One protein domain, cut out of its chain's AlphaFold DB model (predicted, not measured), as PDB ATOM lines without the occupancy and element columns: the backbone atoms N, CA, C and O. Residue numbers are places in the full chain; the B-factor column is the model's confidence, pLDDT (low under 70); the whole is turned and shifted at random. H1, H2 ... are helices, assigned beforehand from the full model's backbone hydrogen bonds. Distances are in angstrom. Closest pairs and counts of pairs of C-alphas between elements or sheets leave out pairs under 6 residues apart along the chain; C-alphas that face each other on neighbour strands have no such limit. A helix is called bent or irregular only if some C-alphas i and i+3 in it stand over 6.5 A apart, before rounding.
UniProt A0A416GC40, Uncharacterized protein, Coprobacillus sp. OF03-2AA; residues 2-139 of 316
ATOM      1  N   LYS A   2     129.207 135.775  88.103       34.06
ATOM      2  CA  LYS A   2     129.104 134.984  86.847       34.06
ATOM      3  C   LYS A   2     130.216 133.932  86.645       34.06
ATOM      4  O   LYS A   2     129.920 132.828  86.215       34.06
ATOM      5  N   SER A   3     131.467 134.244  86.998       37.78
ATOM      6  CA  SER A   3     132.618 133.332  86.825       37.78
ATOM      7  C   SER A   3     132.559 132.081  87.723       37.78
ATOM      8  O   SER A   3     132.883 130.991  87.270       37.78
ATOM      9  N   ILE A   4     132.046 132.206  88.953       39.78
ATOM     10  CA  ILE A   4     131.898 131.082  89.897       39.78
ATOM     11  C   ILE A   4     130.784 130.129  89.443       39.78
ATOM     12  O   ILE A   4     130.947 128.918  89.500       39.78
ATOM     13  N   ILE A   5     129.672 130.670  88.932       42.56
ATOM     14  CA  ILE A   5     128.569 129.869  88.377       42.56
ATOM     15  C   ILE A   5     129.047 129.079  87.153       42.56
ATOM     16  O   ILE A   5     128.751 127.894  87.043       42.56
ATOM     17  N   LEU A   6     129.840 129.705  86.274       44.62
ATOM     18  CA  LEU A   6     130.432 129.026  85.120       44.62
ATOM     19  C   LEU A   6     131.338 127.864  85.560       44.62
ATOM     20  O   LEU A   6     131.235 126.766  85.026       44.62
ATOM     21  N   LEU A   7     132.179 128.090  86.571       43.56
ATOM     22  CA  LEU A   7     133.132 127.101  87.083       43.56
ATOM     23  C   LEU A   7     132.437 125.898  87.748       43.56
ATOM     24  O   LEU A   7     132.850 124.760  87.541       43.56
ATOM     25  N   VAL A   8     131.334 126.134  88.468       52.62
ATOM     26  CA  VAL A   8     130.487 125.071  89.040       52.62
ATOM     27  C   VAL A   8     129.802 124.250  87.944       52.62
ATOM     28  O   VAL A   8     129.764 123.025  88.034       52.62
ATOM     29  N   ILE A   9     129.314 124.898  86.881       55.03
ATOM     30  CA  ILE A   9     128.721 124.203  85.730       55.03
ATOM     31  C   ILE A   9     129.774 123.316  85.047       55.03
ATOM     32  O   ILE A   9     129.521 122.131  84.839       55.03
ATOM     33  N   TYR A  10     130.975 123.840  84.772       60.22
ATOM     34  CA  TYR A  10     132.078 123.060  84.191       60.22
ATOM     35  C   TYR A  10     132.463 121.848  85.050       60.22
ATOM     36  O   TYR A  10     132.687 120.767  84.510       60.22
ATOM     37  N   PHE A  11     132.493 121.999  86.376       61.53
ATOM     38  CA  PHE A  11     132.802 120.899  87.290       61.53
ATOM     39  C   PHE A  11     131.763 119.767  87.220       61.53
ATOM     40  O   PHE A  11     132.135 118.596  87.150       61.53
ATOM     41  N   ILE A  12     130.467 120.099  87.160       63.53
ATOM     42  CA  ILE A  12     129.389 119.106  87.023       63.53
ATOM     43  C   ILE A  12     129.489 118.371  85.678       63.53
ATOM     44  O   ILE A  12     129.345 117.150  85.640       63.53
ATOM     45  N   TYR A  13     129.808 119.080  84.589       67.81
ATOM     46  CA  TYR A  13     130.047 118.457  83.280       67.81
ATOM     47  C   TYR A  13     131.222 117.479  83.302       67.81
ATOM     48  O   TYR A  13     131.102 116.369  82.788       67.81
ATOM     49  N   ILE A  14     132.340 117.869  83.918       71.12
ATOM     50  CA  ILE A  14     133.519 117.008  84.056       71.12
ATOM     51  C   ILE A  14     133.161 115.739  84.835       71.12
ATOM     52  O   ILE A  14     133.524 114.641  84.417       71.12
ATOM     53  N   LEU A  15     132.397 115.867  85.921       69.12
ATOM     54  CA  LEU A  15     131.992 114.733  86.749       69.12
ATOM     55  C   LEU A  15     131.070 113.767  85.984       69.12
ATOM     56  O   LEU A  15     131.261 112.553  86.053       69.12
ATOM     57  N   LEU A  16     130.147 114.297  85.177       69.62
ATOM     58  CA  LEU A  16     129.257 113.519  84.305       69.62
ATOM     59  C   LEU A  16     130.049 112.759  83.222       69.62
ATOM     60  O   LEU A  16     129.805 111.575  82.987       69.62
ATOM     61  N   VAL A  17     131.053 113.406  82.618       75.38
ATOM     62  CA  VAL A  17     131.954 112.792  81.628       75.38
ATOM     63  C   VAL A  17     132.816 111.694  82.256       75.38
ATOM     64  O   VAL A  17     132.928 110.613  81.683       75.38
ATOM     65  N   ILE A  18     133.379 111.920  83.447       78.56
ATOM     66  CA  ILE A  18     134.169 110.908  84.168       78.56
ATOM     67  C   ILE A  18     133.308 109.685  84.487       78.56
ATOM     68  O   ILE A  18     133.740 108.556  84.268       78.56
ATOM     69  N   TYR A  19     132.075 109.896  84.949       71.75
ATOM     70  CA  TYR A  19     131.158 108.807  85.282       71.75
ATOM     71  C   TYR A  19     130.718 108.029  84.031       71.75
ATOM     72  O   TYR A  19     130.632 106.800  84.056       71.75
ATOM     73  N   PHE A  20     130.518 108.727  82.906       76.56
ATOM     74  CA  PHE A  20     130.279 108.101  81.606       76.56
ATOM     75  C   PHE A  20     131.460 107.214  81.188       76.56
ATOM     76  O   PHE A  20     131.258 106.046  80.857       76.56
ATOM     77  N   ILE A  21     132.690 107.739  81.255       79.31
ATOM     78  CA  ILE A  21     133.920 107.004  80.924       79.31
ATOM     79  C   ILE A  21     134.087 105.786  81.840       79.31
ATOM     80  O   ILE A  21     134.363 104.690  81.356       79.31
ATOM     81  N   TYR A  22     133.859 105.953  83.144       79.25
ATOM     82  CA  TYR A  22     133.964 104.887  84.139       79.25
ATOM     83  C   TYR A  22     133.039 103.704  83.819       79.25
ATOM     84  O   TYR A  22     133.504 102.568  83.714       79.25
ATOM     85  N   ILE A  23     131.749 103.963  83.566       72.50
ATOM     86  CA  ILE A  23     130.788 102.910  83.196       72.50
ATOM     87  C   ILE A  23     131.183 102.266  81.861       72.50
ATOM     88  O   ILE A  23     131.065 101.050  81.689       72.50
ATOM     89  N   PHE A  24     131.678 103.061  80.910       76.88
ATOM     90  CA  PHE A  24     132.060 102.552  79.599       76.88
ATOM     91  C   PHE A  24     133.269 101.609  79.651       76.88
ATOM     92  O   PHE A  24     133.293 100.640  78.888       76.88
ATOM     93  N   ILE A  25     134.225 101.872  80.549       77.75
ATOM     94  CA  ILE A  25     135.416 101.040  80.782       77.75
ATOM     95  C   ILE A  25     135.063  99.782  81.586       77.75
ATOM     96  O   ILE A  25     135.537  98.701  81.253       77.75
ATOM     97  N   GLN A  26     134.237  99.900  82.629       74.56
ATOM     98  CA  GLN A  26     134.011  98.801  83.571       74.56
ATOM     99  C   GLN A  26     133.059  97.714  83.050       74.56
ATOM    100  O   GLN A  26     133.207  96.545  83.405       74.56
ATOM    101  N   TYR A  27     132.075  98.068  82.218       72.69
ATOM    102  CA  TYR A  27     131.091  97.104  81.718       72.69
ATOM    103  C   TYR A  27     131.491  96.524  80.359       72.69
ATOM    104  O   TYR A  27     131.735  97.260  79.404       72.69
ATOM    105  N   ASN A  28     131.459  95.197  80.224       68.25
ATOM    106  CA  ASN A  28     131.577  94.517  78.932       68.25
ATOM    107  C   ASN A  28     130.195  94.425  78.264       68.25
ATOM    108  O   ASN A  28     129.246  93.926  78.862       68.25
ATOM    109  N   GLY A  29     130.064  94.925  77.033       71.50
ATOM    110  CA  GLY A  29     128.798  94.928  76.291       71.50
ATOM    111  C   GLY A  29     128.833  95.823  75.052       71.50
ATOM    112  O   GLY A  29     129.783  96.588  74.858       71.50
ATOM    113  N   GLN A  30     127.792  95.746  74.218       77.19
ATOM    114  CA  GLN A  30     127.669  96.605  73.035       77.19
ATOM    115  C   GLN A  30     127.521  98.076  73.446       77.19
ATOM    116  O   GLN A  30     126.846  98.399  74.426       77.19
ATOM    117  N   THR A  31     128.108  98.985  72.666       79.31
ATOM    118  CA  THR A  31     128.103 100.434  72.943       79.31
ATOM    119  C   THR A  31     126.690 100.984  73.135       79.31
ATOM    120  O   THR A  31     126.433 101.724  74.081       79.31
ATOM    121  N   ILE A  32     125.744 100.551  72.301       77.44
ATOM    122  CA  ILE A  32     124.345 100.978  72.363       77.44
ATOM    123  C   ILE A  32     123.652 100.540  73.665       77.44
ATOM    124  O   ILE A  32     122.901 101.316  74.244       77.44
ATOM    125  N   GLN A  33     123.963  99.351  74.191       78.06
ATOM    126  CA  GLN A  33     123.388  98.836  75.441       78.06
ATOM    127  C   GLN A  33     123.909  99.609  76.660       78.06
ATOM    128  O   GLN A  33     123.161  99.890  77.601       78.06
ATOM    129  N   LYS A  34     125.183 100.019  76.623       80.62
ATOM    130  CA  LYS A  34     125.764 100.911  77.637       80.62
ATOM    131  C   LYS A  34     125.040 102.256  77.645       80.62
ATOM    132  O   LYS A  34     124.595 102.707  78.695       80.62
ATOM    133  N   VAL A  35     124.833 102.850  76.469       81.50
ATOM    134  CA  VAL A  35     124.113 104.125  76.310       81.50
ATOM    135  C   VAL A  35     122.655 104.022  76.787       81.50
ATOM    136  O   VAL A  35     122.197 104.896  77.524       81.50
ATOM    137  N   MET A  36     121.966 102.918  76.471       79.62
ATOM    138  CA  MET A  36     120.620 102.598  76.979       79.62
ATOM    139  C   MET A  36     120.553 102.535  78.506       79.62
ATOM    140  O   MET A  36     119.497 102.766  79.079       79.62
ATOM    141  N   THR A  37     121.656 102.227  79.180       79.88
ATOM    142  CA  THR A  37     121.691 102.154  80.644       79.88
ATOM    143  C   THR A  37     122.025 103.515  81.251       79.88
ATOM    144  O   THR A  37     121.358 103.963  82.180       79.88
ATOM    145  N   ILE A  38     123.027 104.197  80.694       83.25
ATOM    146  CA  ILE A  38     123.594 105.429  81.252       83.25
ATOM    147  C   ILE A  38     122.630 106.618  81.138       83.25
ATOM    148  O   ILE A  38     122.445 107.361  82.100       83.25
ATOM    149  N   ILE A  39     122.011 106.819  79.973       85.00
ATOM    150  CA  ILE A  39     121.210 108.026  79.721       85.00
ATOM    151  C   ILE A  39     119.945 108.074  80.596       85.00
ATOM    152  O   ILE A  39     119.728 109.089  81.263       85.00
ATOM    153  N   PRO A  40     119.130 107.003  80.675       84.56
ATOM    154  CA  PRO A  40     117.984 106.978  81.579       84.56
ATOM    155  C   PRO A  40     118.393 107.063  83.052       84.56
ATOM    156  O   PRO A  40     117.704 107.725  83.823       84.56
ATOM    157  N   TYR A  41     119.529 106.469  83.439       85.75
ATOM    158  CA  TYR A  41     120.056 106.579  84.803       85.75
ATOM    159  C   TYR A  41     120.284 108.040  85.214       85.75
ATOM    160  O   TYR A  41     119.794 108.458  86.261       85.75
ATOM    161  N   PHE A  42     120.950 108.838  84.374       84.25
ATOM    162  CA  PHE A  42     121.191 110.253  84.677       84.25
ATOM    163  C   PHE A  42     119.904 111.076  84.755       84.25
ATOM    164  O   PHE A  42     119.779 111.937  85.626       84.25
ATOM    165  N   LEU A  43     118.926 110.803  83.887       86.06
ATOM    166  CA  LEU A  43     117.615 111.451  83.979       86.06
ATOM    167  C   LEU A  43     116.907 111.114  85.296       86.06
ATOM    168  O   LEU A  43     116.396 112.012  85.962       86.06
ATOM    169  N   ILE A  44     116.909 109.838  85.690       87.19
ATOM    170  CA  ILE A  44     116.322 109.383  86.956       87.19
ATOM    171  C   ILE A  44     117.047 110.021  88.147       87.19
ATOM    172  O   ILE A  44     116.386 110.447  89.093       87.19
ATOM    173  N   GLN A  45     118.377 110.137  88.098       86.81
ATOM    174  CA  GLN A  45     119.165 110.801  89.135       86.81
ATOM    175  C   GLN A  45     118.734 112.255  89.323       86.81
ATOM    176  O   GLN A  45     118.338 112.628  90.427       86.81
ATOM    177  N   ILE A  46     118.738 113.060  88.257       82.75
ATOM    178  CA  ILE A  46     118.372 114.479  88.357       82.75
ATOM    179  C   ILE A  46     116.917 114.636  88.827       82.75
ATOM    180  O   ILE A  46     116.617 115.487  89.664       82.75
ATOM    181  N   LEU A  47     116.005 113.787  88.344       85.50
ATOM    182  CA  LEU A  47     114.615 113.792  88.798       85.50
ATOM    183  C   LEU A  47     114.474 113.408  90.274       85.50
ATOM    184  O   LEU A  47     113.645 113.998  90.962       85.50
ATOM    185  N   SER A  48     115.276 112.461  90.771       86.50
ATOM    186  CA  SER A  48     115.277 112.097  92.192       86.50
ATOM    187  C   SER A  48     115.690 113.280  93.068       86.50
ATOM    188  O   SER A  48     114.999 113.583  94.039       86.50
ATOM    189  N   GLU A  49     116.721 114.027  92.662       81.94
ATOM    190  CA  GLU A  49     117.187 115.213  93.386       81.94
ATOM    191  C   GLU A  49     116.114 116.307  93.408       81.94
ATOM    192  O   GLU A  49     115.810 116.852  94.471       81.94
ATOM    193  N   ILE A  50     115.481 116.585  92.262       82.00
ATOM    194  CA  ILE A  50     114.407 117.585  92.148       82.00
ATOM    195  C   ILE A  50     113.171 117.179  92.963       82.00
ATOM    196  O   ILE A  50     112.552 118.026  93.612       82.00
ATOM    197  N   LEU A  51     112.803 115.896  92.961       83.06
ATOM    198  CA  LEU A  51     111.653 115.392  93.712       83.06
ATOM    199  C   LEU A  51     111.880 115.541  95.218       83.06
ATOM    200  O   LEU A  51     111.022 116.069  95.925       83.06
ATOM    201  N   VAL A  52     113.052 115.141  95.710       82.50
ATOM    202  CA  VAL A  52     113.399 115.267  97.131       82.50
ATOM    203  C   VAL A  52     113.512 116.724  97.557       82.50
ATOM    204  O   VAL A  52     112.984 117.099  98.607       82.50
ATOM    205  N   ALA A  53     114.122 117.555  96.714       75.44
ATOM    206  CA  ALA A  53     114.161 119.000  96.877       75.44
ATOM    207  C   ALA A  53     112.757 119.596  97.050       75.44
ATOM    208  O   ALA A  53     112.518 120.377  97.973       75.44
ATOM    209  N   PHE A  54     111.820 119.197  96.189       75.94
ATOM    210  CA  PHE A  54     110.433 119.639  96.247       75.94
ATOM    211  C   PHE A  54     109.724 119.165  97.524       75.94
ATOM    212  O   PHE A  54     109.100 119.976  98.211       75.94
ATOM    213  N   CYS A  55     109.838 117.879  97.871       75.88
ATOM    214  CA  CYS A  55     109.184 117.301  99.044       75.88
ATOM    215  C   CYS A  55     109.683 117.927 100.353       75.88
ATOM    216  O   CYS A  55     108.881 118.337 101.189       75.88
ATOM    217  N   LEU A  56     110.997 118.047 100.536       74.31
ATOM    218  CA  LEU A  56     111.561 118.581 101.776       74.31
ATOM    219  C   LEU A  56     111.257 120.071 101.962       74.31
ATOM    220  O   LEU A  56     110.943 120.486 103.077       74.31
ATOM    221  N   ASN A  57     111.293 120.854 100.880       71.44
ATOM    222  CA  ASN A  57     111.070 122.296 100.948       71.44
ATOM    223  C   ASN A  57     109.583 122.667 101.113       71.44
ATOM    224  O   ASN A  57     109.280 123.602 101.847       71.44
ATOM    225  N   ASN A  58     108.662 121.949 100.457       69.06
ATOM    226  CA  ASN A  58     107.235 122.307 100.454       69.06
ATOM    227  C   ASN A  58     106.372 121.510 101.441       69.06
ATOM    228  O   ASN A  58     105.342 122.017 101.868       69.06
ATOM    229  N   ILE A  59     106.748 120.271 101.777       67.38
ATOM    230  CA  ILE A  59     105.934 119.394 102.640       67.38
ATOM    231  C   ILE A  59     106.480 119.399 104.066       67.38
ATOM    232  O   ILE A  59     105.727 119.543 105.023       67.38
ATOM    233  N   LEU A  60     107.799 119.252 104.210       62.81
ATOM    234  CA  LEU A  60     108.457 119.128 105.514       62.81
ATOM    235  C   LEU A  60     109.009 120.464 106.043       62.81
ATOM    236  O   LEU A  60     109.519 120.503 107.158       62.81
ATOM    237  N   PHE A  61     108.908 121.549 105.261       64.69
ATOM    238  CA  PHE A  61     109.426 122.895 105.565       64.69
ATOM    239  C   PHE A  61     110.906 122.924 105.996       64.69
ATOM    240  O   PHE A  61     111.365 123.856 106.661       64.69
ATOM    241  N   ILE A  62     111.682 121.911 105.602       65.81
ATOM    242  CA  ILE A  62     113.115 121.847 105.870       65.81
ATOM    243  C   ILE A  62     113.805 122.668 104.788       65.81
ATOM    244  O   ILE A  62     113.804 122.309 103.610       65.81
ATOM    245  N   LYS A  63     114.426 123.776 105.195       64.12
ATOM    246  CA  LYS A  63     115.175 124.634 104.279       64.12
ATOM    247  C   LYS A  63     116.431 123.903 103.808       64.12
ATOM    248  O   LYS A  63     117.424 123.832 104.530       64.12
ATOM    249  N   ILE A  64     116.387 123.371 102.592       61.78
ATOM    250  CA  ILE A  64     117.574 122.833 101.934       61.78
ATOM    251  C   ILE A  64     118.431 124.017 101.499       61.78
ATOM    252  O   ILE A  64     117.995 124.881 100.735       61.78
ATOM    253  N   THR A  65     119.649 124.080 102.021       59.88
ATOM    254  CA  THR A  65     120.651 125.055 101.603       59.88
ATOM    255  C   THR A  65     121.712 124.358 100.757       59.88
ATOM    256  O   THR A  65     121.892 123.145 100.832       59.88
ATOM    257  N   ARG A  66     122.446 125.132  99.954       61.34
ATOM    258  CA  ARG A  66     123.656 124.660  99.254       61.34
ATOM    259  C   ARG A  66     124.863 124.490 100.179       61.34
ATOM    260  O   ARG A  66     125.953 124.182  99.709       61.34
ATOM    261  N   ASP A  67     124.680 124.727 101.473       66.50
ATOM    262  CA  ASP A  67     125.722 124.498 102.457       66.50
ATOM    263  C   ASP A  67     125.828 122.993 102.708       66.50
ATOM    264  O   ASP A  67     124.919 122.376 103.276       66.50
ATOM    265  N   THR A  68     126.944 122.418 102.263       64.69
ATOM    266  CA  THR A  68     127.245 120.985 102.351       64.69
ATOM    267  C   THR A  68     127.312 120.485 103.792       64.69
ATOM    268  O   THR A  68     127.190 119.286 104.026       64.69
ATOM    269  N   SER A  69     127.485 121.389 104.761       66.81
ATOM    270  CA  SER A  69     127.500 121.074 106.192       66.81
ATOM    271  C   SER A  69     126.114 121.114 106.847       66.81
ATOM    272  O   SER A  69     125.946 120.685 107.992       66.81
ATOM    273  N   SER A  70     125.092 121.603 106.138       77.12
ATOM    274  CA  SER A  70     123.749 121.720 106.698       77.12
ATOM    275  C   SER A  70     123.078 120.354 106.859       77.12
ATOM    276  O   SER A  70     123.128 119.487 105.981       77.12
ATOM    277  N   ARG A  71     122.352 120.179 107.970       73.50
ATOM    278  CA  ARG A  71     121.554 118.964 108.217       73.50
ATOM    279  C   ARG A  71     120.528 118.717 107.104       73.50
ATOM    280  O   ARG A  71     120.287 117.570 106.752       73.50
ATOM    281  N   GLY A  72     119.968 119.783 106.526       73.69
ATOM    282  CA  GLY A  72     119.019 119.701 105.412       73.69
ATOM    283  C   GLY A  72     119.642 119.166 104.121       73.69
ATOM    284  O   GLY A  72     119.021 118.350 103.445       73.69
ATOM    285  N   PHE A  73     120.880 119.561 103.802       73.75
ATOM    286  CA  PHE A  73     121.603 119.053 102.632       73.75
ATOM    287  C   PHE A  73     121.974 117.569 102.783       73.75
ATOM    288  O   PHE A  73     121.733 116.773 101.876       73.75
ATOM    289  N   ILE A  74     122.492 117.167 103.949       77.38
ATOM    290  CA  ILE A  74     122.842 115.763 104.233       77.38
ATOM    291  C   ILE A  74     121.589 114.873 104.208       77.38
ATOM    292  O   ILE A  74     121.584 113.805 103.600       77.38
ATOM    293  N   PHE A  75     120.495 115.328 104.823       78.69
ATOM    294  CA  PHE A  75     119.245 114.572 104.833       78.69
ATOM    295  C   PHE A  75     118.624 114.461 103.431       78.69
ATOM    296  O   PHE A  75     118.179 113.385 103.030       78.69
ATOM    297  N   GLY A  76     118.650 115.547 102.651       79.62
ATOM    298  CA  GLY A  76     118.162 115.555 101.271       79.62
ATOM    299  C   GLY A  76     118.968 114.656 100.338       79.62
ATOM    300  O   GLY A  76     118.386 113.900  99.565       79.62
ATOM    301  N   THR A  77     120.297 114.664 100.441       80.19
ATOM    302  CA  THR A  77     121.152 113.782  99.628       80.19
ATOM    303  C   THR A  77     120.914 112.306  99.943       80.19
ATOM    304  O   THR A  77     120.727 111.515  99.018       80.19
ATOM    305  N   PHE A  78     120.816 111.928 101.223       82.50
ATOM    306  CA  PHE A  78     120.505 110.549 101.617       82.50
ATOM    307  C   PHE A  78     119.162 110.072 101.042       82.50
ATOM    308  O   PHE A  78     119.075 108.999 100.443       82.50
ATOM    309  N   PHE A  79     118.117 110.893 101.170       82.94
ATOM    310  CA  PHE A  79     116.784 110.546 100.679       82.94
ATOM    311  C   PHE A  79     116.727 110.494  99.140       82.94
ATOM    312  O   PHE A  79     116.069 109.619  98.573       82.94
ATOM    313  N   SER A  80     117.478 111.366  98.455       85.88
ATOM    314  CA  SER A  80     117.614 111.338  96.992       85.88
ATOM    315  C   SER A  80     118.251 110.039  96.510       85.88
ATOM    316  O   SER A  80     117.735 109.412  95.587       85.88
ATOM    317  N   TYR A  81     119.322 109.582  97.165       85.25
ATOM    318  CA  TYR A  81     119.950 108.303  96.828       85.25
ATOM    319  C   TYR A  81     119.044 107.100  97.115       85.25
ATOM    320  O   TYR A  81     119.051 106.136  96.342       85.25
ATOM    321  N   ALA A  82     118.221 107.154  98.167       85.94
ATOM    322  CA  ALA A  82     117.236 106.109  98.447       85.94
ATOM    323  C   ALA A  82     116.191 105.993  97.319       85.94
ATOM    324  O   ALA A  82     115.945 104.897  96.810       85.94
ATOM    325  N   ILE A  83     115.634 107.125  96.870       86.19
ATOM    326  CA  ILE A  83     114.681 107.167  95.748       86.19
ATOM    327  C   ILE A  83     115.343 106.748  94.432       86.19
ATOM    328  O   ILE A  83     114.767 105.953  93.687       86.19
ATOM    329  N   LEU A  84     116.562 107.224  94.158       87.50
ATOM    330  CA  LEU A  84     117.332 106.820  92.982       87.50
ATOM    331  C   LEU A  84     117.501 105.301  92.929       87.50
ATOM    332  O   LEU A  84     117.233 104.686  91.900       87.50
ATOM    333  N   THR A  85     117.899 104.689  94.044       85.88
ATOM    334  CA  THR A  85     118.102 103.236  94.131       85.88
ATOM    335  C   THR A  85     116.811 102.478  93.823       85.88
ATOM    336  O   THR A  85     116.832 101.507  93.065       85.88
ATOM    337  N   LEU A  86     115.673 102.948  94.343       88.56
ATOM    338  CA  LEU A  86     114.362 102.362  94.067       88.56
ATOM    339  C   LEU A  86     113.990 102.458  92.579       88.56
ATOM    340  O   LEU A  86     113.594 101.457  91.979       88.56
ATOM    341  N   PHE A  87     114.154 103.629  91.958       86.75
ATOM    342  CA  PHE A  87     113.851 103.796  90.534       86.75
ATOM    343  C   PHE A  87     114.790 102.998  89.630       86.75
ATOM    344  O   PHE A  87     114.330 102.376  88.672       86.75
ATOM    345  N   VAL A  88     116.082 102.940  89.952       86.75
ATOM    346  CA  VAL A  88     117.055 102.124  89.211       86.75
ATOM    347  C   VAL A  88     116.722 100.640  89.333       86.75
ATOM    348  O   VAL A  88     116.774  99.923  88.337       86.75
ATOM    349  N   PHE A  89     116.308 100.171  90.512       85.62
ATOM    350  CA  PHE A  89     115.881  98.785  90.693       85.62
ATOM    351  C   PHE A  89     114.682  98.423  89.801       85.62
ATOM    352  O   PHE A  89     114.695  97.381  89.136       85.62
ATOM    353  N   ILE A  90     113.670  99.295  89.737       84.69
ATOM    354  CA  ILE A  90     112.521  99.132  88.832       84.69
ATOM    355  C   ILE A  90     113.001  99.104  87.377       84.69
ATOM    356  O   ILE A  90     112.638  98.203  86.618       84.69
ATOM    357  N   TYR A  91     113.865 100.044  87.003       84.00
ATOM    358  CA  TYR A  91     114.392 100.163  85.649       84.00
ATOM    359  C   TYR A  91     115.175  98.919  85.198       84.00
ATOM    360  O   TYR A  91     114.939  98.394  84.109       84.00
ATOM    361  N   VAL A  92     116.041  98.368  86.053       83.25
ATOM    362  CA  VAL A  92     116.798  97.138  85.758       83.25
ATOM    363  C   VAL A  92     115.866  95.943  85.538       83.25
ATOM    364  O   VAL A  92     116.108  95.133  84.639       83.25
ATOM    365  N   LYS A  93     114.771  95.828  86.303       83.12
ATOM    366  CA  LYS A  93     113.767  94.775  86.066       83.12
ATOM    367  C   LYS A  93     113.113  94.906  84.689       83.12
ATOM    368  O   LYS A  93     112.948  93.892  84.012       83.12
ATOM    369  N   ILE A  94     112.792  96.131  84.269       79.50
ATOM    370  CA  ILE A  94     112.230  96.407  82.940       79.50
ATOM    371  C   ILE A  94     113.229  95.999  81.848       79.50
ATOM    372  O   ILE A  94     112.860  95.277  80.923       79.50
ATOM    373  N   LEU A  95     114.505  96.375  81.984       78.69
ATOM    374  CA  LEU A  95     115.548  95.985  81.029       78.69
ATOM    375  C   LEU A  95     115.708  94.463  80.922       78.69
ATOM    376  O   LEU A  95     115.836  93.936  79.820       78.69
ATOM    377  N   LYS A  96     115.665  93.734  82.045       79.31
ATOM    378  CA  LYS A  96     115.794  92.267  82.045       79.31
ATOM    379  C   LYS A  96     114.617  91.569  81.357       79.31
ATOM    380  O   LYS A  96     114.808  90.526  80.731       79.31
ATOM    381  N   TYR A  97     113.413  92.123  81.485       74.38
ATOM    382  CA  TYR A  97     112.225  91.619  80.796       74.38
ATOM    383  C   TYR A  97     112.345  91.800  79.276       74.38
ATOM    384  O   TYR A  97     112.018  90.906  78.494       74.38
ATOM    385  N   ILE A  98     112.901  92.934  78.851       69.88
ATOM    386  CA  ILE A  98     113.035  93.305  77.446       69.88
ATOM    387  C   ILE A  98     114.362  92.755  76.904       69.88
ATOM    388  O   ILE A  98     115.348  93.469  76.736       69.88
ATOM    389  N   LYS A  99     114.399  91.444  76.625       64.00
ATOM    390  CA  LYS A  99     115.536  90.803  75.938       64.00
ATOM    391  C   LYS A  99     115.747  91.442  74.558       64.00
ATOM    392  O   LYS A  99     115.020  91.170  73.602       64.00
ATOM    393  N   SER A 100     116.749  92.306  74.470       62.84
ATOM    394  CA  SER A 100     117.137  93.032  73.265       62.84
ATOM    395  C   SER A 100     118.200  92.242  72.490       62.84
ATOM    396  O   SER A 100     119.388  92.555  72.564       62.84
ATOM    397  N   GLU A 101     117.786  91.201  71.768       65.75
ATOM    398  CA  GLU A 101     118.682  90.470  70.852       65.75
ATOM    399  C   GLU A 101     118.909  91.252  69.551       65.75
ATOM    400  O   GLU A 101     120.031  91.310  69.058       65.75
ATOM    401  N   TYR A 102     117.867  91.927  69.053       68.31
ATOM    402  CA  TYR A 102     117.943  92.776  67.869       68.31
ATOM    403  C   TYR A 102     117.514  94.198  68.225       68.31
ATOM    404  O   TYR A 102     116.467  94.418  68.838       68.31
ATOM    405  N   LEU A 103     118.358  95.167  67.876       72.56
ATOM    406  CA  LEU A 103     118.082  96.591  68.029       72.56
ATOM    407  C   LEU A 103     117.896  97.212  66.643       72.56
ATOM    408  O   LEU A 103     118.690  96.924  65.745       72.56
ATOM    409  N   PRO A 104     116.904  98.098  66.458       74.88
ATOM    410  CA  PRO A 104     116.773  98.871  65.231       74.88
ATOM    411  C   PRO A 104     118.062  99.630  64.880       74.88
ATOM    412  O   PRO A 104     118.743 100.176  65.750       74.88
ATOM    413  N   LYS A 105     118.375  99.739  63.582       74.56
ATOM    414  CA  LYS A 105     119.581 100.434  63.084       74.56
ATOM    415  C   LYS A 105     119.679 101.893  63.559       74.56
ATOM    416  O   LYS A 105     120.770 102.414  63.766       74.56
ATOM    417  N   TYR A 106     118.532 102.541  63.764       78.69
ATOM    418  CA  TYR A 106     118.431 103.951  64.147       78.69
ATOM    419  C   TYR A 106     118.092 104.167  65.628       78.69
ATOM    420  O   TYR A 106     117.692 105.264  66.008       78.69
ATOM    421  N   THR A 107     118.288 103.154  66.483       80.25
ATOM    422  CA  THR A 107     118.071 103.264  67.937       80.25
ATOM    423  C   THR A 107     118.813 104.445  68.558       80.25
ATOM    424  O   THR A 107     118.311 105.058  69.486       80.25
ATOM    425  N   TRP A 108     119.982 104.816  68.038       78.38
ATOM    426  CA  TRP A 108     120.771 105.921  68.582       78.38
ATOM    427  C   TRP A 108     120.050 107.286  68.540       78.38
ATOM    428  O   TRP A 108     120.321 108.138  69.386       78.38
ATOM    429  N   LEU A 109     119.103 107.490  67.611       83.00
ATOM    430  CA  LEU A 109     118.335 108.737  67.496       83.00
ATOM    431  C   LEU A 109     117.442 108.997  68.714       83.00
ATOM    432  O   LEU A 109     117.186 110.152  69.053       83.00
ATOM    433  N   THR A 110     116.991 107.945  69.405       83.31
ATOM    434  CA  THR A 110     116.081 108.088  70.551       83.31
ATOM    435  C   THR A 110     116.746 108.739  71.761       83.31
ATOM    436  O   THR A 110     116.050 109.239  72.641       83.31
ATOM    437  N   PHE A 111     118.081 108.806  71.782       84.31
ATOM    438  CA  PHE A 111     118.854 109.418  72.862       84.31
ATOM    439  C   PHE A 111     119.070 110.919  72.717       84.31
ATOM    440  O   PHE A 111     119.406 111.567  73.707       84.31
ATOM    441  N   ILE A 112     118.870 111.489  71.526       86.75
ATOM    442  CA  ILE A 112     119.165 112.906  71.265       86.75
ATOM    443  C   ILE A 112     118.353 113.804  72.206       86.75
ATOM    444  O   ILE A 112     118.915 114.667  72.879       86.75
ATOM    445  N   LEU A 113     117.044 113.558  72.310       87.12
ATOM    446  CA  LEU A 113     116.149 114.321  73.181       87.12
ATOM    447  C   LEU A 113     116.511 114.165  74.673       87.12
ATOM    448  O   LEU A 113     116.734 115.190  75.320       87.12
ATOM    449  N   PRO A 114     116.670 112.945  75.226       88.38
ATOM    450  CA  PRO A 114     117.206 112.738  76.570       88.38
ATOM    451  C   PRO A 114     118.499 113.512  76.868       88.38
ATOM    452  O   PRO A 114     118.584 114.186  77.896       88.38
ATOM    453  N   ILE A 115     119.484 113.485  75.967       86.75
ATOM    454  CA  ILE A 115     120.768 114.181  76.162       86.75
ATOM    455  C   ILE A 115     120.562 115.697  76.246       86.75
ATOM    456  O   ILE A 115     121.081 116.336  77.163       86.75
ATOM    457  N   ILE A 116     119.762 116.269  75.340       87.31
ATOM    458  CA  ILE A 116     119.424 117.700  75.366       87.31
ATOM    459  C   ILE A 116     118.759 118.065  76.698       87.31
ATOM    460  O   ILE A 116     119.078 119.094  77.290       87.31
ATOM    461  N   THR A 117     117.881 117.208  77.219       88.25
ATOM    462  CA  THR A 117     117.213 117.476  78.500       88.25
ATOM    463  C   THR A 117     118.117 117.381  79.714       88.25
ATOM    464  O   THR A 117     117.980 118.205  80.615       88.25
ATOM    465  N   ILE A 118     119.081 116.456  79.724       84.94
ATOM    466  CA  ILE A 118     120.121 116.411  80.761       84.94
ATOM    467  C   ILE A 118     120.927 117.716  80.738       84.94
ATOM    468  O   ILE A 118     121.109 118.338  81.781       84.94
ATOM    469  N   ILE A 119     121.350 118.171  79.553       83.56
ATOM    470  CA  ILE A 119     122.082 119.435  79.379       83.56
ATOM    471  C   ILE A 119     121.261 120.625  79.904       83.56
ATOM    472  O   ILE A 119     121.784 121.452  80.653       83.56
ATOM    473  N   LEU A 120     119.971 120.703  79.563       83.19
ATOM    474  CA  LEU A 120     119.079 121.766  80.042       83.19
ATOM    475  C   LEU A 120     118.924 121.753  81.567       83.19
ATOM    476  O   LEU A 120     119.009 122.802  82.196       83.19
ATOM    477  N   LEU A 121     118.732 120.582  82.177       81.19
ATOM    478  CA  LEU A 121     118.582 120.483  83.629       81.19
ATOM    479  C   LEU A 121     119.877 120.864  84.357       81.19
ATOM    480  O   LEU A 121     119.850 121.701  85.254       81.19
ATOM    481  N   VAL A 122     121.024 120.343  83.917       77.06
ATOM    482  CA  VAL A 122     122.326 120.653  84.528       77.06
ATOM    483  C   VAL A 122     122.651 122.149  84.438       77.06
ATOM    484  O   VAL A 122     123.116 122.741  85.413       77.06
ATOM    485  N   THR A 123     122.368 122.788  83.297       74.38
ATOM    486  CA  THR A 123     122.632 124.227  83.099       74.38
ATOM    487  C   THR A 123     121.730 125.134  83.934       74.38
ATOM    488  O   THR A 123     122.138 126.247  84.272       74.38
ATOM    489  N   MET A 124     120.540 124.670  84.324       70.69
ATOM    490  CA  MET A 124     119.638 125.421  85.201       70.69
ATOM    491  C   MET A 124     120.187 125.597  86.623       70.69
ATOM    492  O   MET A 124     119.902 126.612  87.261       70.69
ATOM    493  N   GLY A 125     121.024 124.671  87.098       65.44
ATOM    494  CA  GLY A 125     121.877 124.822  88.278       65.44
ATOM    495  C   GLY A 125     121.158 124.896  89.635       65.44
ATOM    496  O   GLY A 125     121.377 124.042  90.490       65.44
ATOM    497  N   ASP A 126     120.382 125.954  89.899       69.81
ATOM    498  CA  ASP A 126     119.689 126.198  91.177       69.81
ATOM    499  C   ASP A 126     118.176 125.994  91.046       69.81
ATOM    500  O   ASP A 126     117.390 126.941  90.930       69.81
ATOM    501  N   TYR A 127     117.770 124.723  91.071       69.50
ATOM    502  CA  TYR A 127     116.367 124.320  90.974       69.50
ATOM    503  C   TYR A 127     115.498 124.944  92.075       69.50
ATOM    504  O   TYR A 127     114.331 125.244  91.835       69.50
ATOM    505  N   PHE A 128     116.064 125.201  93.261       64.81
ATOM    506  CA  PHE A 128     115.350 125.805  94.387       64.81
ATOM    507  C   PHE A 128     115.026 127.274  94.127       64.81
ATOM    508  O   PHE A 128     113.893 127.718  94.335       64.81
ATOM    509  N   ASN A 129     116.004 128.039  93.636       67.38
ATOM    510  CA  ASN A 129     115.758 129.428  93.275       67.38
ATOM    511  C   ASN A 129     114.819 129.531  92.060       67.38
ATOM    512  O   ASN A 129     113.966 130.418  92.024       67.38
ATOM    513  N   LEU A 130     114.917 128.604  91.102       70.00
ATOM    514  CA  LEU A 130     114.010 128.513  89.952       70.00
ATOM    515  C   LEU A 130     112.571 128.185  90.356       70.00
ATOM    516  O   LEU A 130     111.654 128.829  89.853       70.00
ATOM    517  N   LEU A 131     112.366 127.264  91.302       69.12
ATOM    518  CA  LEU A 131     111.040 126.956  91.850       69.12
ATOM    519  C   LEU A 131     110.372 128.221  92.418       69.12
ATOM    520  O   LEU A 131     109.178 128.429  92.226       69.12
ATOM    521  N   ARG A 132     111.148 129.083  93.087       68.62
ATOM    522  CA  ARG A 132     110.636 130.314  93.706       68.62
ATOM    523  C   ARG A 132     110.452 131.465  92.715       68.62
ATOM    524  O   ARG A 132     109.514 132.237  92.859       68.62
ATOM    525  N   THR A 133     111.365 131.622  91.758       76.19
ATOM    526  CA  THR A 133     111.396 132.787  90.853       76.19
ATOM    527  C   THR A 133     110.622 132.566  89.560       76.19
ATOM    528  O   THR A 133     109.944 133.478  89.103       76.19
ATOM    529  N   ASN A 134     110.701 131.369  88.973       76.69
ATOM    530  CA  ASN A 134     110.079 131.023  87.696       76.69
ATOM    531  C   ASN A 134     109.607 129.554  87.695       76.69
ATOM    532  O   ASN A 134     110.125 128.735  86.926       76.69
ATOM    533  N   PRO A 135     108.591 129.202  88.509       77.25
ATOM    534  CA  PRO A 135     108.131 127.818  88.663       77.25
ATOM    535  C   PRO A 135     107.684 127.188  87.340       77.25
ATOM    536  O   PRO A 135     107.880 125.995  87.130       77.25
ATOM    537  N   LYS A 136     107.137 127.992  86.415       81.75
ATOM    538  CA  LYS A 136     106.707 127.532  85.086       81.75
ATOM    539  C   LYS A 136     107.852 126.885  84.303       81.75
ATOM    540  O   LYS A 136     107.656 125.813  83.745       81.75
ATOM    541  N   ILE A 137     109.040 127.496  84.308       80.94
ATOM    542  CA  ILE A 137     110.214 126.985  83.585       80.94
ATOM    543  C   ILE A 137     110.614 125.626  84.159       80.94
ATOM    544  O   ILE A 137     110.718 124.657  83.408       80.94
ATOM    545  N   LEU A 138     110.729 125.528  85.488       80.44
ATOM    546  CA  LEU A 138     111.091 124.279  86.157       80.44
ATOM    547  C   LEU A 138     110.077 123.164  85.865       80.44
ATOM    548  O   LEU A 138     110.480 122.068  85.476       80.44
ATOM    549  N   ILE A 139     108.774 123.451  85.989       82.38
ATOM    550  CA  ILE A 139     107.696 122.492  85.700       82.38
ATOM    551  C   ILE A 139     107.784 122.004  84.251       82.38
ATOM    552  O   ILE A 139     107.699 120.801  84.014       82.38
TER     553      ILE A 139
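What this domain is: This is residues 2 to 139 of the 316 residues of an uncharacterized protein of Coprobacillus sp. OF03-2AA (UniProt A0A416GC40). Four long helices cluster loosely around H2, which runs through the middle: H3 and H4 pack on opposite sides of it, and H1 slants across a third side, splayed away at its first residues. The short H5 and H6 fold back as a small hook beyond the end of H4. The printed part has 138 residues with six named helices, H1 to H6 in chain order, and no named strand; the class is all helix. It is only just compact, close to loose, with a radius of gyration of the C-alphas of 16.9 A and spans of 48 by 33 by 30 A.

Where its parts are: H1, residues 2 to 26, begins at C-alpha 2 (129.104, 134.984, 86.847) and is 36.7 A long. H2, residues 31 to 58, measures 40.9 A, H3, residues 71 to 97, 39.8 A, and H4, residues 107 to 124, 28.1 A. H4 is irregular, but only just: C-alphas 110 and 113 are 6.8 A apart. H5 is residues 127 to 133; H6, residues 135 to 139, ends at C-alpha 139 (107.696, 122.492, 85.700).

How they stand to each other: H2, the hub, touches H3 in a helical hairpin, closest at the C-alphas of Glu 49 and Ser 80, 5.3 A. H2 touches H4, closest at the C-alphas of Leu 43 and Ile 118, 6.4 A. H1, H2 and H4 form a bundle, three helices touching one another; H1 and H4 only just touch, with 3 pairs of C-alphas within 8 A. H1 and H3 are apart. Each O i to N i+4 pair is within hydrogen-bond range in H1, H3, H5 and H6, against 23 of 24 in H2 and 10 of 14 in H4.

The domain as a whole: The C-alphas of Phe 61 and Lys 105 are the farthest apart, 49.1 A. The printed part has no cut. The link from H2 to H3, 12 residues, is long. Mean pLDDT of the printed part is 75.0, with residues 2 to 13 and 58 to 69 among those under 70.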